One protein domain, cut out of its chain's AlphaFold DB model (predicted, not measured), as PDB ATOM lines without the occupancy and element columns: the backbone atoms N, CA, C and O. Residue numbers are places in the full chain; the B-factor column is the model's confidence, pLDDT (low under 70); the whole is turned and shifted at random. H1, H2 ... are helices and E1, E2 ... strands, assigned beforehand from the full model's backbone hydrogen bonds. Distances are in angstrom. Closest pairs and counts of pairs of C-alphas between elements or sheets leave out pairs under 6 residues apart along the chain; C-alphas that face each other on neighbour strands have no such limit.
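What this domain is: This is residues 5 to 112 of the 119 residues of an uncharacterized protein of Nitrososphaeraceae archaeon (UniProt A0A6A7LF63). A strongly twisted sheet of six strands forms the middle, with H3 packed over E2 and E3 on one face and H1 on the opposite face: three layers, helix, sheet, helix. Short H2 sits beside H1, near E4 at one edge of the sheet. The printed part has 108 residues, with three named helices and six named strands in the order H1 E1 E2 E3 H2 E4 H3 E5 E6, a mixed class of helices and strands. Across the sheet the order is E1, E5, E6, E3, E2, E4, all antiparallel. The whole is compact and rounded, with a radius of gyration of the C-alphas of 12.9 A and spans of 34 by 32 by 23 A.

Where its parts are: The sheet's strands are E1, residues 17 to 23; E5, residues 96 to 101; E6, residues 104 to 111, 20.5 A; E3, residues 43 to 54, 27.6 A; E2, residues 33 to 40, 22.8 A; and E4, residues 71 to 76. E3 bends by 72 degrees at residue 46. H3 holds residues 78 to 88, 15.3 A; H1 residues 5 to 13, 12.2 A; H2 residues 63 to 67. H1 begins at C-alpha 5 (98.974, 134.874, 140.801), and E6 ends at C-alpha 111 (100.307, 138.927, 144.908).

How they stand to each other: From edge to edge of the sheet the strands' lines turn by 133 degrees. E3 and E2 form a hairpin, with N 36 and O 51 2.8 A apart, within hydrogen-bond range. So do E5 and E6, with N 97 and O 109 at 2.8 A. Also within range are N 52 and O 108 at 2.9 A between E3 and E6, N 19 and O 98 at 2.8 A between E1 and E5, and N 37 and O 74 at 2.9 A between E2 and E4. E3, H2 and E4 make a split strand-helix-strand unit, two strands running the same way with E2 between them, its crossover right-handed. H3 is on the sheet at a height of 9.2 A, slantwise to the strands, at 38 degrees to E2 on the local plane; the closest C-alphas of the two, Lys 78 and Tyr 35, are 6.1 A apart. H1 is on the opposite face at a height of 6.9 A, over none of the strands, but only just, with 2 of its 9 C-alphas falling on E3. H1 and H2 touch, their closest C-alphas, Asn 11 and Ile 66, being 5.6 A apart. H1 and H3 are apart. In H1, H2 and H3 every O i to N i+4 pair is within hydrogen-bond range.

The domain as a whole: The two C-alphas farthest apart, of Asp 29 and Asn 69, are 35.2 A apart. The printed part has no cut and no long link. The mean pLDDT of the printed part is 90.0; residues 90 to 92 are under 70.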
ATOM      1  N   SER A   5      98.800 134.450 139.409       87.88
ATOM      2  CA  SER A   5      98.974 134.874 140.801       87.88
ATOM      3  C   SER A   5      98.216 133.984 141.788       87.88
ATOM      4  O   SER A   5      98.768 133.640 142.830       87.88
ATOM      5  N   ASP A   6      96.995 133.551 141.457       89.62
ATOM      6  CA  ASP A   6      96.228 132.615 142.293       89.62
ATOM      7  C   ASP A   6      96.913 131.249 142.361       89.62
ATOM      8  O   ASP A   6      97.054 130.674 143.438       89.62
ATOM      9  N   THR A   7      97.399 130.755 141.218       90.88
ATOM     10  CA  THR A   7      98.147 129.494 141.160       90.88
ATOM     11  C   THR A   7      99.447 129.588 141.954       90.88
ATOM     12  O   THR A   7      99.767 128.677 142.710       90.88
ATOM     13  N   PHE A   8     100.183 130.700 141.835       94.00
ATOM     14  CA  PHE A   8     101.391 130.913 142.630       94.00
ATOM     15  C   PHE A   8     101.085 130.972 144.131       94.00
ATOM     16  O   PHE A   8     101.777 130.320 144.907       94.00
ATOM     17  N   ARG A   9     100.029 131.691 144.542       94.38
ATOM     18  CA  ARG A   9      99.592 131.734 145.944       94.38
ATOM     19  C   ARG A   9      99.277 130.342 146.469       94.38
ATOM     20  O   ARG A   9      99.793 129.981 147.518       94.38
ATOM     21  N   HIS A  10      98.473 129.573 145.736       93.44
ATOM     22  CA  HIS A  10      98.117 128.213 146.127       93.44
ATOM     23  C   HIS A  10      99.355 127.322 146.264       93.44
ATOM     24  O   HIS A  10      99.514 126.652 147.275       93.44
ATOM     25  N   ASN A  11     100.270 127.368 145.290       93.81
ATOM     26  CA  ASN A  11     101.502 126.589 145.350       93.81
ATOM     27  C   ASN A  11     102.390 126.998 146.524       93.81
ATOM     28  O   ASN A  11     102.982 126.128 147.143       93.81
ATOM     29  N   LEU A  12     102.500 128.294 146.823       95.25
ATOM     30  CA  LEU A  12     103.286 128.785 147.952       95.25
ATOM     31  C   LEU A  12     102.704 128.295 149.288       95.25
ATOM     32  O   LEU A  12     103.459 127.815 150.128       95.25
ATOM     33  N   ASP A  13     101.379 128.330 149.438       94.75
ATOM     34  CA  ASP A  13     100.640 127.908 150.641       94.75
ATOM     35  C   ASP A  13     100.839 126.417 150.992       94.75
ATOM     36  O   ASP A  13     100.737 126.014 152.145       94.75
ATOM     37  N   LEU A  14     101.224 125.578 150.020       94.75
ATOM     38  CA  LEU A  14     101.608 124.180 150.277       94.75
ATOM     39  C   LEU A  14     102.931 124.044 151.053       94.75
ATOM     40  O   LEU A  14     103.235 122.976 151.590       94.75
ATOM     41  N   TYR A  15     103.749 125.099 151.084       94.25
ATOM     42  CA  TYR A  15     105.075 125.099 151.704       94.25
ATOM     43  C   TYR A  15     105.198 126.092 152.859       94.25
ATOM     44  O   TYR A  15     106.113 125.943 153.667       94.25
ATOM     45  N   VAL A  16     104.339 127.099 152.963       95.38
ATOM     46  CA  VAL A  16     104.400 128.115 154.023       95.38
ATOM     47  C   VAL A  16     103.003 128.459 154.504       95.38
ATOM     48  O   VAL A  16     102.063 128.399 153.726       95.38
ATOM     49  N   ASP A  17     102.893 128.898 155.752       95.88
ATOM     50  CA  ASP A  17     101.648 129.465 156.260       95.88
ATOM     51  C   ASP A  17     101.605 130.947 155.875       95.88
ATOM     52  O   ASP A  17     102.462 131.723 156.311       95.88
ATOM     53  N   ILE A  18     100.646 131.349 155.041       96.31
ATOM     54  CA  ILE A  18     100.435 132.757 154.681       96.31
ATOM     55  C   ILE A  18      99.428 133.364 155.662       96.31
ATOM     56  O   ILE A  18      98.290 132.905 155.758       96.31
ATOM     57  N   ASP A  19      99.827 134.418 156.378       95.06
ATOM     58  CA  ASP A  19      98.946 135.109 157.320       95.06
ATOM     59  C   ASP A  19      97.702 135.654 156.569       95.06
ATOM     60  O   ASP A  19      97.812 136.120 155.431       95.06
ATOM     61  N   PRO A  20      96.500 135.630 157.174       91.19
ATOM     62  CA  PRO A  20      95.258 136.000 156.486       91.19
ATOM     63  C   PRO A  20      95.100 137.512 156.269       91.19
ATOM     64  O   PRO A  20      94.280 137.935 155.452       91.19
ATOM     65  N   PHE A  21      95.878 138.327 156.985       90.44
ATOM     66  CA  PHE A  21      95.831 139.786 156.931       90.44
ATOM     67  C   PHE A  21      97.132 140.355 156.377       90.44
ATOM     68  O   PHE A  21      98.209 139.777 156.545       90.44
ATOM     69  N   THR A  22      97.026 141.514 155.732       92.31
ATOM     70  CA  THR A  22      98.194 142.231 155.234       92.31
ATOM     71  C   THR A  22      98.894 143.007 156.348       92.31
ATOM     72  O   THR A  22      98.324 143.308 157.398       92.31
ATOM     73  N   THR A  23     100.160 143.326 156.116       92.00
ATOM     74  CA  THR A  23     101.025 144.086 157.013       92.00
ATOM     75  C   THR A  23     101.631 145.287 156.290       92.00
ATOM     76  O   THR A  23     101.412 145.489 155.093       92.00
ATOM     77  N   LYS A  24     102.385 146.098 157.032       90.62
ATOM     78  CA  LYS A  24     103.095 147.266 156.513       90.62
ATOM     79  C   LYS A  24     104.079 146.863 155.411       90.62
ATOM     80  O   LYS A  24     104.767 145.849 155.519       90.62
ATOM     81  N   ASP A  25     104.181 147.709 154.393       90.75
ATOM     82  CA  ASP A  25     105.123 147.530 153.295       90.75
ATOM     83  C   ASP A  25     106.589 147.407 153.784       90.75
ATOM     84  O   ASP A  25     107.035 148.197 154.628       90.75
ATOM     85  N   PRO A  26     107.382 146.470 153.224       92.88
ATOM     86  CA  PRO A  26     108.759 146.193 153.641       92.88
ATOM     87  C   PRO A  26     109.779 147.199 153.089       92.88
ATOM     88  O   PRO A  26     110.914 146.827 152.814       92.88
ATOM     89  N   PHE A  27     109.405 148.462 152.875       91.69
ATOM     90  CA  PHE A  27     110.268 149.478 152.247       91.69
ATOM     91  C   PHE A  27     110.718 150.593 153.202       91.69
ATOM     92  O   PHE A  27     111.310 151.566 152.746       91.69
ATOM     93  N   GLY A  28     110.464 150.457 154.511       87.00
ATOM     94  CA  GLY A  28     110.958 151.400 155.528       87.00
ATOM     95  C   GLY A  28     112.487 151.448 155.599       87.00
ATOM     96  O   GLY A  28     113.147 150.655 154.947       87.00
ATOM     97  N   ASP A  29     113.072 152.348 156.389       82.69
ATOM     98  CA  ASP A  29     114.522 152.629 156.355       82.69
ATOM     99  C   ASP A  29     115.421 151.428 156.695       82.69
ATOM    100  O   ASP A  29     116.565 151.360 156.248       82.69
ATOM    101  N   GLN A  30     114.893 150.450 157.432       84.50
ATOM    102  CA  GLN A  30     115.597 149.211 157.755       84.50
ATOM    103  C   GLN A  30     115.831 148.357 156.497       84.50
ATOM    104  O   GLN A  30     114.991 148.268 155.593       84.50
ATOM    105  N   ASP A  31     117.002 147.731 156.419       82.50
ATOM    106  CA  ASP A  31     117.430 146.902 155.289       82.50
ATOM    107  C   ASP A  31     117.404 145.412 155.665       82.50
ATOM    108  O   ASP A  31     118.387 144.684 155.525       82.50
ATOM    109  N   ASP A  32     116.255 144.962 156.169       89.69
ATOM    110  CA  ASP A  32     116.081 143.621 156.745       89.69
ATOM    111  C   ASP A  32     115.774 142.540 155.695       89.69
ATOM    112  O   ASP A  32     115.745 141.345 156.007       89.69
ATOM    113  N   PHE A  33     115.525 142.943 154.443       95.00
ATOM    114  CA  PHE A  33     114.980 142.069 153.407       95.00
ATOM    115  C   PHE A  33     115.818 142.043 152.128       95.00
ATOM    116  O   PHE A  33     116.354 143.051 151.679       95.00
ATOM    117  N   ASN A  34     115.861 140.873 151.500       95.88
ATOM    118  CA  ASN A  34     116.192 140.708 150.092       95.88
ATOM    119  C   ASN A  34     114.894 140.722 149.278       95.88
ATOM    120  O   ASN A  34     113.942 140.012 149.623       95.88
ATOM    121  N   TYR A  35     114.857 141.492 148.193       96.19
ATOM    122  CA  TYR A  35     113.654 141.669 147.384       96.19
ATOM    123  C   TYR A  35     113.722 140.839 146.109       96.19
ATOM    124  O   TYR A  35     114.753 140.754 145.440       96.19
ATOM    125  N   TYR A  36     112.592 140.232 145.772       96.38
ATOM    126  CA  TYR A  36     112.444 139.397 144.598       96.38
ATOM    127  C   TYR A  36     111.126 139.686 143.899       96.38
ATOM    128  O   TYR A  36     110.123 140.006 144.538       96.38
ATOM    129  N   ILE A  37     111.114 139.478 142.591       94.94
ATOM    130  CA  ILE A  37     109.892 139.391 141.803       94.94
ATOM    131  C   ILE A  37     109.715 137.978 141.272       94.94
ATOM    132  O   ILE A  37     110.686 137.288 140.950       94.94
ATOM    133  N   ILE A  38     108.459 137.563 141.175       95.12
ATOM    134  CA  ILE A  38     108.052 136.351 140.478       95.12
ATOM    135  C   ILE A  38     107.459 136.766 139.143       95.12
ATOM    136  O   ILE A  38     106.535 137.577 139.112       95.12
ATOM    137  N   VAL A  39     107.978 136.213 138.053       93.00
ATOM    138  CA  VAL A  39     107.550 136.537 136.684       93.00
ATOM    139  C   VAL A  39     107.168 135.279 135.914       93.00
ATOM    140  O   VAL A  39     107.661 134.188 136.217       93.00
ATOM    141  N   ASP A  40     106.304 135.429 134.909       91.00
ATOM    142  CA  ASP A  40     106.047 134.371 133.928       91.00
ATOM    143  C   ASP A  40     107.249 134.245 132.977       91.00
ATOM    144  O   ASP A  40     107.638 135.208 132.319       91.00
ATOM    145  N   ARG A  41     107.835 133.050 132.859       90.06
ATOM    146  CA  ARG A  41     108.933 132.786 131.916       90.06
ATOM    147  C   ARG A  41     108.499 132.960 130.465       90.06
ATOM    148  O   ARG A  41     109.338 133.279 129.629       90.06
ATOM    149  N   THR A  42     107.216 132.756 130.154       87.38
ATOM    150  CA  THR A  42     106.704 132.928 128.785       87.38
ATOM    151  C   THR A  42     106.409 134.388 128.451       87.38
ATOM    152  O   THR A  42     106.316 134.740 127.281       87.38
ATOM    153  N   GLU A  43     106.263 135.242 129.467       83.62
ATOM    154  CA  GLU A  43     106.014 136.673 129.314       83.62
ATOM    155  C   GLU A  43     106.651 137.436 130.492       83.62
ATOM    156  O   GLU A  43     105.966 137.772 131.457       83.62
ATOM    157  N   PRO A  44     107.962 137.737 130.447       71.06
ATOM    158  CA  PRO A  44     108.691 138.273 131.605       71.06
ATOM    159  C   PRO A  44     108.191 139.629 132.119       71.06
ATOM    160  O   PRO A  44     108.450 139.991 133.263       71.06
ATOM    161  N   ARG A  45     107.451 140.381 131.289       78.62
ATOM    162  CA  ARG A  45     106.782 141.631 131.691       78.62
ATOM    163  C   ARG A  45     105.598 141.390 132.631       78.62
ATOM    164  O   ARG A  45     105.148 142.314 133.302       78.62
ATOM    165  N   ARG A  46     105.084 140.161 132.686       86.44
ATOM    166  CA  ARG A  46     103.993 139.760 133.566       86.44
ATOM    167  C   ARG A  46     104.546 139.399 134.941       86.44
ATOM    168  O   ARG A  46     104.925 138.255 135.202       86.44
ATOM    169  N   ILE A  47     104.547 140.386 135.832       89.94
ATOM    170  CA  ILE A  47     104.858 140.182 137.248       89.94
ATOM    171  C   ILE A  47     103.663 139.514 137.930       89.94
ATOM    172  O   ILE A  47     102.518 139.936 137.790       89.94
ATOM    173  N   VAL A  48     103.951 138.441 138.654       92.19
ATOM    174  CA  VAL A  48     102.995 137.587 139.364       92.19
ATOM    175  C   VAL A  48     102.983 137.912 140.851       92.19
ATOM    176  O   VAL A  48     101.940 137.858 141.497       92.19
ATOM    177  N   SER A  49     104.143 138.243 141.414       93.81
ATOM    178  CA  SER A  49     104.282 138.521 142.839       93.81
ATOM    179  C   SER A  49     105.557 139.307 143.131       93.81
ATOM    180  O   SER A  49     106.521 139.242 142.366       93.81
ATOM    181  N   LEU A  50     105.557 140.024 144.254       94.94
ATOM    182  CA  LEU A  50     106.740 140.616 144.866       94.94
ATOM    183  C   LEU A  50     106.957 139.979 146.239       94.94
ATOM    184  O   LEU A  50     106.020 139.863 147.026       94.94
ATOM    185  N   ILE A  51     108.190 139.579 146.530       95.88
ATOM    186  CA  ILE A  51     108.571 138.907 147.772       95.88
ATOM    187  C   ILE A  51     109.677 139.703 148.453       95.88
ATOM    188  O   ILE A  51     110.694 140.008 147.838       95.88
ATOM    189  N   ALA A  52     109.500 139.985 149.739       95.88
ATOM    190  CA  ALA A  52     110.551 140.477 150.619       95.88
ATOM    191  C   ALA A  52     110.932 139.346 151.578       95.88
ATOM    192  O   ALA A  52     110.150 138.957 152.440       95.88
ATOM    193  N   MET A  53     112.113 138.765 151.411       95.12
ATOM    194  CA  MET A  53     112.601 137.651 152.227       95.12
ATOM    195  C   MET A  53     113.560 138.175 153.283       95.12
ATOM    196  O   MET A  53     114.460 138.933 152.927       95.12
ATOM    197  N   LYS A  54     113.396 137.792 154.553       93.62
ATOM    198  CA  LYS A  54     114.334 138.241 155.592       93.62
ATOM    199  C   LYS A  54     115.758 137.779 155.277       93.62
ATOM    200  O   LYS A  54     115.952 136.704 154.709       93.62
ATOM    201  N   LYS A  55     116.745 138.596 155.643       90.50
ATOM    202  CA  LYS A  55     118.175 138.276 155.483       90.50
ATOM    203  C   LYS A  55     118.700 137.270 156.510       90.50
ATOM    204  O   LYS A  55     119.747 136.672 156.278       90.50
ATOM    205  N   ASP A  56     117.978 137.093 157.612       84.19
ATOM    206  CA  ASP A  56     118.307 136.143 158.673       84.19
ATOM    207  C   ASP A  56     118.416 134.699 158.153       84.19
ATOM    208  O   ASP A  56     117.866 134.369 157.100       84.19
ATOM    209  N   PRO A  57     119.092 133.794 158.882       77.12
ATOM    210  CA  PRO A  57     119.030 132.373 158.576       77.12
ATOM    211  C   PRO A  57     117.581 131.880 158.690       77.12
ATOM    212  O   PRO A  57     117.004 131.807 159.775       77.12
ATOM    213  N   LEU A  58     116.995 131.540 157.543       80.31
ATOM    214  CA  LEU A  58     115.626 131.053 157.429       80.31
ATOM    215  C   LEU A  58     115.595 129.560 157.094       80.31
ATOM    216  O   LEU A  58     116.504 129.055 156.426       80.31
ATOM    217  N   PRO A  59     114.523 128.849 157.483       80.44
ATOM    218  CA  PRO A  59     114.272 127.510 156.979       80.44
ATOM    219  C   PRO A  59     114.281 127.493 155.445       80.44
ATOM    220  O   PRO A  59     113.675 128.346 154.792       80.44
ATOM    221  N   HIS A  60     114.967 126.510 154.864       80.88
ATOM    222  CA  HIS A  60     115.116 126.426 153.416       80.88
ATOM    223  C   HIS A  60     113.762 126.188 152.725       80.88
ATOM    224  O   HIS A  60     112.996 125.300 153.110       80.88
ATOM    225  N   LEU A  61     113.494 126.963 151.671       86.06
ATOM    226  CA  LEU A  61     112.347 126.792 150.783       86.06
ATOM    227  C   LEU A  61     112.834 126.308 149.421       86.06
ATOM    228  O   LEU A  61     113.665 126.963 148.787       86.06
ATOM    229  N   SER A  62     112.275 125.193 148.952       88.88
ATOM    230  CA  SER A  62     112.528 124.692 147.602       88.88
ATOM    231  C   SER A  62     111.744 125.529 146.592       88.88
ATOM    232  O   SER A  62     110.624 125.200 146.203       88.88
ATOM    233  N   TRP A  63     112.328 126.662 146.201       91.81
ATOM    234  CA  TRP A  63     111.713 127.585 145.248       91.81
ATOM    235  C   TRP A  63     111.440 126.929 143.898       91.81
ATOM    236  O   TRP A  63     110.418 127.232 143.301       91.81
ATOM    237  N   ASP A  64     112.276 125.996 143.447       91.69
ATOM    238  CA  ASP A  64     112.051 125.291 142.181       91.69
ATOM    239  C   ASP A  64     110.733 124.502 142.189       91.69
ATOM    240  O   ASP A  64     109.975 124.558 141.222       91.69
ATOM    241  N   ASN A  65     110.393 123.861 143.313       92.12
ATOM    242  CA  ASN A  65     109.123 123.147 143.457       92.12
ATOM    243  C   ASN A  65     107.918 124.099 143.531       92.12
ATOM    244  O   ASN A  65     106.852 123.782 143.007       92.12
ATOM    245  N   ILE A  66     108.079 125.268 144.161       94.00
ATOM    246  CA  ILE A  66     107.015 126.284 144.279       94.00
ATOM    247  C   ILE A  66     106.740 126.947 142.917       94.00
ATOM    248  O   ILE A  66     105.588 127.165 142.535       94.00
ATOM    249  N   LEU A  67     107.805 127.294 142.190       93.75
ATOM    250  CA  LEU A  67     107.754 128.051 140.936       93.75
ATOM    251  C   LEU A  67     107.423 127.163 139.730       93.75
ATOM    252  O   LEU A  67     106.815 127.627 138.758       93.75
ATOM    253  N   GLY A  68     107.825 125.891 139.785       90.69
ATOM    254  CA  GLY A  68     107.727 124.959 138.673       90.69
ATOM    255  C   GLY A  68     108.430 125.474 137.412       90.69
ATOM    256  O   GLY A  68     109.322 126.322 137.448       90.69
ATOM    257  N   ASN A  69     107.987 124.986 136.254       90.31
ATOM    258  CA  ASN A  69     108.630 125.303 134.972       90.31
ATOM    259  C   ASN A  69     108.208 126.648 134.372       90.31
ATOM    260  O   ASN A  69     108.817 127.093 133.403       90.31
ATOM    261  N   ARG A  70     107.144 127.272 134.893       90.44
ATOM    262  CA  ARG A  70     106.549 128.478 134.303       90.44
ATOM    263  C   ARG A  70     107.000 129.760 134.987       90.44
ATOM    264  O   ARG A  70     107.058 130.790 134.329       90.44
ATOM    265  N   LEU A  71     107.325 129.717 136.276       94.19
ATOM    266  CA  LEU A  71     107.698 130.913 137.021       94.19
ATOM    267  C   LEU A  71     109.211 131.015 137.193       94.19
ATOM    268  O   LEU A  71     109.941 130.021 137.227       94.19
ATOM    269  N   ALA A  72     109.696 132.245 137.281       93.88
ATOM    270  CA  ALA A  72     111.068 132.541 137.661       93.88
ATOM    271  C   ALA A  72     111.071 133.538 138.816       93.88
ATOM    272  O   ALA A  72     110.266 134.468 138.838       93.88
ATOM    273  N   LYS A  73     111.991 133.336 139.760       95.25
ATOM    274  CA  LYS A  73     112.263 134.268 140.852       95.25
ATOM    275  C   LYS A  73     113.514 135.061 140.506       95.25
ATOM    276  O   LYS A  73     114.581 134.475 140.351       95.25
ATOM    277  N   LEU A  74     113.379 136.376 140.407       94.62
ATOM    278  CA  LEU A  74     114.468 137.290 140.075       94.62
ATOM    279  C   LEU A  74     114.728 138.208 141.262       94.62
ATOM    280  O   LEU A  74     113.786 138.762 141.822       94.62
ATOM    281  N   MET A  75     115.992 138.347 141.657       95.81
ATOM    282  CA  MET A  75     116.393 139.318 142.675       95.81
ATOM    283  C   MET A  75     116.359 140.722 142.076       95.81
ATOM    284  O   MET A  75     116.783 140.913 140.937       95.81
ATOM    285  N   VAL A  76     115.875 141.692 142.847       95.81
ATOM    286  CA  VAL A  76     115.840 143.104 142.453       95.81
ATOM    287  C   VAL A  76     116.317 143.997 143.603       95.81
ATOM    288  O   VAL A  76     116.140 143.637 144.771       95.81
ATOM    289  N   PRO A  77     116.909 145.168 143.313       95.88
ATOM    290  CA  PRO A  77     117.183 146.180 144.327       95.88
ATOM    291  C   PRO A  77     115.910 146.636 145.054       95.88
ATOM    292  O   PRO A  77     114.816 146.642 144.487       95.88
ATOM    293  N   LYS A  78     116.058 147.100 146.301       94.75
ATOM    294  CA  LYS A  78     114.958 147.668 147.103       94.75
ATOM    295  C   LYS A  78     114.240 148.819 146.389       94.75
ATOM    296  O   LYS A  78     113.014 148.892 146.421       94.75
ATOM    297  N   THR A  79     115.002 149.702 145.739       93.44
ATOM    298  CA  THR A  79     114.477 150.835 144.961       93.44
ATOM    299  C   THR A  79     113.564 150.363 143.838       93.44
ATOM    300  O   THR A  79     112.460 150.878 143.678       93.44
ATOM    301  N   ASP A  80     113.990 149.332 143.116       93.81
ATOM    302  CA  ASP A  80     113.269 148.795 141.967       93.81
ATOM    303  C   ASP A  80     112.017 148.053 142.436       93.81
ATOM    304  O   ASP A  80     110.940 148.240 141.880       93.81
ATOM    305  N   ALA A  81     112.113 147.287 143.527       93.12
ATOM    306  CA  ALA A  81     110.963 146.650 144.159       93.12
ATOM    307  C   ALA A  81     109.892 147.671 144.594       93.12
ATOM    308  O   ALA A  81     108.699 147.435 144.399       93.12
ATOM    309  N   TYR A  82     110.300 148.818 145.140       91.94
ATOM    310  CA  TYR A  82     109.385 149.893 145.523       91.94
ATOM    311  C   TYR A  82     108.700 150.553 144.311       91.94
ATOM    312  O   TYR A  82     107.488 150.806 144.334       91.94
ATOM    313  N   ILE A  83     109.452 150.791 143.231       90.62
ATOM    314  CA  ILE A  83     108.905 151.302 141.965       90.62
ATOM    315  C   ILE A  83     107.885 150.305 141.402       90.62
ATOM    316  O   ILE A  83     106.738 150.675 141.162       90.62
ATOM    317  N   LEU A  84     108.255 149.026 141.307       90.12
ATOM    318  CA  LEU A  84     107.382 147.962 140.811       90.12
ATOM    319  C   LEU A  84     106.113 147.810 141.656       90.12
ATOM    320  O   LEU A  84     105.023 147.682 141.103       90.12
ATOM    321  N   LYS A  85     106.207 147.889 142.991       88.81
ATOM    322  CA  LYS A  85     105.020 147.920 143.863       88.81
ATOM    323  C   LYS A  85     104.063 149.039 143.452       88.81
ATOM    324  O   LYS A  85     102.866 148.788 143.348       88.81
ATOM    325  N   SER A  86     104.585 150.240 143.208       85.06
ATOM    326  CA  SER A  86     103.784 151.410 142.829       85.06
ATOM    327  C   SER A  86     103.128 151.280 141.449       85.06
ATOM    328  O   SER A  86     102.099 151.904 141.204       85.06
ATOM    329  N   GLU A  87     103.718 150.495 140.544       84.44
ATOM    330  CA  GLU A  87     103.164 150.222 139.211       84.44
ATOM    331  C   GLU A  87     102.089 149.128 139.235       84.44
ATOM    332  O   GLU A  87     101.111 149.203 138.490       84.44
ATOM    333  N   ILE A  88     102.261 148.116 140.092       81.25
ATOM    334  CA  ILE A  88     101.356 146.961 140.186       81.25
ATOM    335  C   ILE A  88     100.127 147.285 141.050       81.25
ATOM    336  O   ILE A  88      99.032 146.806 140.754       81.25
ATOM    337  N   MET A  89     100.289 148.077 142.117       76.94
ATOM    338  CA  MET A  89      99.240 148.390 143.095       76.94
ATOM    339  C   MET A  89      99.310 149.854 143.564       76.94
ATOM    340  O   MET A  89     100.396 150.433 143.605       76.94
ATOM    341  N   PRO A  90      98.190 150.454 144.021       69.94
ATOM    342  CA  PRO A  90      98.201 151.794 144.610       69.94
ATOM    343  C   PRO A  90      99.202 151.922 145.772       69.94
ATOM    344  O   PRO A  90      99.369 150.990 146.567       69.94
ATOM    345  N   LYS A  91      99.857 153.084 145.886       64.06
ATOM    346  CA  LYS A  91     100.937 153.337 146.860       64.06
ATOM    347  C   LYS A  91     100.495 153.170 148.316       64.06
ATOM    348  O   LYS A  91     101.254 152.635 149.111       64.06
ATOM    349  N   ASP A  92      99.248 153.511 148.627       63.28
ATOM    350  CA  ASP A  92      98.742 153.562 150.007       63.28
ATOM    351  C   ASP A  92      98.043 152.269 150.457       63.28
ATOM    352  O   ASP A  92      97.278 152.257 151.420       63.28
ATOM    353  N   THR A  93      98.273 151.163 149.745       73.19
ATOM    354  CA  THR A  93      97.662 149.868 150.064       73.19
ATOM    355  C   THR A  93      98.705 148.902 150.620       73.19
ATOM    356  O   THR A  93      99.604 148.461 149.896       73.19
ATOM    357  N   ASN A  94      98.558 148.582 151.912       83.31
ATOM    358  CA  ASN A  94      99.266 147.493 152.584       83.31
ATOM    359  C   ASN A  94      98.799 146.167 151.970       83.31
ATOM    360  O   ASN A  94      97.733 145.663 152.326       83.31
ATOM    361  N   ASN A  95      99.581 145.619 151.039       88.62
ATOM    362  CA  ASN A  95      99.206 144.432 150.250       88.62
ATOM    363  C   ASN A  95     100.151 143.244 150.445       88.62
ATOM    364  O   ASN A  95     100.077 142.255 149.712       88.62
ATOM    365  N   PHE A  96     101.058 143.353 151.407       93.25
ATOM    366  CA  PHE A  96     101.983 142.291 151.751       93.25
ATOM    367  C   PHE A  96     101.387 141.410 152.835       93.25
ATOM    368  O   PHE A  96     100.989 141.903 153.881       93.25
ATOM    369  N   TYR A  97     101.372 140.106 152.604       95.50
ATOM    370  CA  TYR A  97     101.057 139.100 153.607       95.50
ATOM    371  C   TYR A  97     102.360 138.583 154.198       95.50
ATOM    372  O   TYR A  97     103.297 138.284 153.455       95.50
ATOM    373  N   SER A  98     102.430 138.449 155.518       95.94
ATOM    374  CA  SER A  98     103.517 137.689 156.133       95.94
ATOM    375  C   SER A  98     103.382 136.220 155.747       95.94
ATOM    376  O   SER A  98     102.272 135.697 155.708       95.94
ATOM    377  N   TYR A  99     104.499 135.542 155.496       95.38
ATOM    378  CA  TYR A  99     104.515 134.088 155.382       95.38
ATOM    379  C   TYR A  99     105.510 133.472 156.360       95.38
ATOM    380  O   TYR A  99     106.577 134.032 156.655       95.38
ATOM    381  N   ARG A 100     105.150 132.299 156.878       94.31
ATOM    382  CA  ARG A 100     105.888 131.589 157.918       94.31
ATOM    383  C   ARG A 100     106.307 130.217 157.434       94.31
ATOM    384  O   ARG A 100     105.560 129.516 156.762       94.31
ATOM    385  N   ARG A 101     107.498 129.803 157.843       90.75
ATOM    386  CA  ARG A 101     107.955 128.422 157.704       90.75
ATOM    387  C   ARG A 101     108.363 127.942 159.083       90.75
ATOM    388  O   ARG A 101     109.134 128.616 159.761       90.75
ATOM    389  N   SER A 102     107.808 126.811 159.514       89.00
ATOM    390  CA  SER A 102     108.089 126.240 160.839       89.00
ATOM    391  C   SER A 102     107.842 127.239 161.986       89.00
ATOM    392  O   SER A 102     108.643 127.344 162.909       89.00
ATOM    393  N   GLY A 103     106.762 128.024 161.899       87.81
ATOM    394  CA  GLY A 103     106.385 129.034 162.900       87.81
ATOM    395  C   GLY A 103     107.155 130.362 162.837       87.81
ATOM    396  O   GLY A 103     106.743 131.331 163.477       87.81
ATOM    397  N   VAL A 104     108.225 130.458 162.038       90.19
ATOM    398  CA  VAL A 104     109.063 131.662 161.919       90.19
ATOM    399  C   VAL A 104     108.652 132.493 160.706       90.19
ATOM    400  O   VAL A 104     108.593 131.976 159.589       90.19
ATOM    401  N   ILE A 105     108.421 133.798 160.907       91.50
ATOM    402  CA  ILE A 105     108.176 134.748 159.807       91.50
ATOM    403  C   ILE A 105     109.415 134.789 158.919       91.50
ATOM    404  O   ILE A 105     110.447 135.335 159.313       91.50
ATOM    405  N   SER A 106     109.280 134.224 157.723       92.31
ATOM    406  CA  SER A 106     110.357 134.070 156.744       92.31
ATOM    407  C   SER A 106     110.387 135.221 155.737       92.31
ATOM    408  O   SER A 106     111.419 135.542 155.151       92.31
ATOM    409  N   GLY A 107     109.269 135.915 155.571       94.56
ATOM    410  CA  GLY A 107     109.218 137.102 154.742       94.56
ATOM    411  C   GLY A 107     107.802 137.591 154.541       94.56
ATOM    412  O   GLY A 107     106.873 137.158 155.222       94.56
ATOM    413  N   LEU A 108     107.670 138.493 153.580       95.62
ATOM    414  CA  LEU A 108     106.417 139.049 153.121       95.62
ATOM    415  C   LEU A 108     106.217 138.752 151.631       95.62
ATOM    416  O   LEU A 108     107.182 138.721 150.864       95.62
ATOM    417  N   VAL A 109     104.968 138.577 151.212       95.50
ATOM    418  CA  VAL A 109     104.585 138.333 149.821       95.50
ATOM    419  C   VAL A 109     103.400 139.210 149.428       95.50
ATOM    420  O   VAL A 109     102.387 139.256 150.118       95.50
ATOM    421  N   MET A 110     103.521 139.907 148.303       94.00
ATOM    422  CA  MET A 110     102.420 140.578 147.625       94.00
ATOM    423  C   MET A 110     102.093 139.811 146.350       94.00
ATOM    424  O   MET A 110     102.982 139.470 145.569       94.00
ATOM    425  N   PHE A 111     100.810 139.592 146.102       91.44
ATOM    426  CA  PHE A 111     100.307 138.927 144.908       91.44
ATOM    427  C   PHE A 111      99.776 139.956 143.910       91.44
ATOM    428  O   PHE A 111      98.963 140.810 144.267       91.44
ATOM    429  N   ALA A 112     100.221 139.871 142.658       86.94
ATOM    430  CA  ALA A 112      99.714 140.692 141.565       86.94
ATOM    431  C   ALA A 112      98.430 140.059 141.010       86.94
ATOM    432  O   ALA A 112      98.376 139.603 139.863       86.94
TER     433      ALA A 112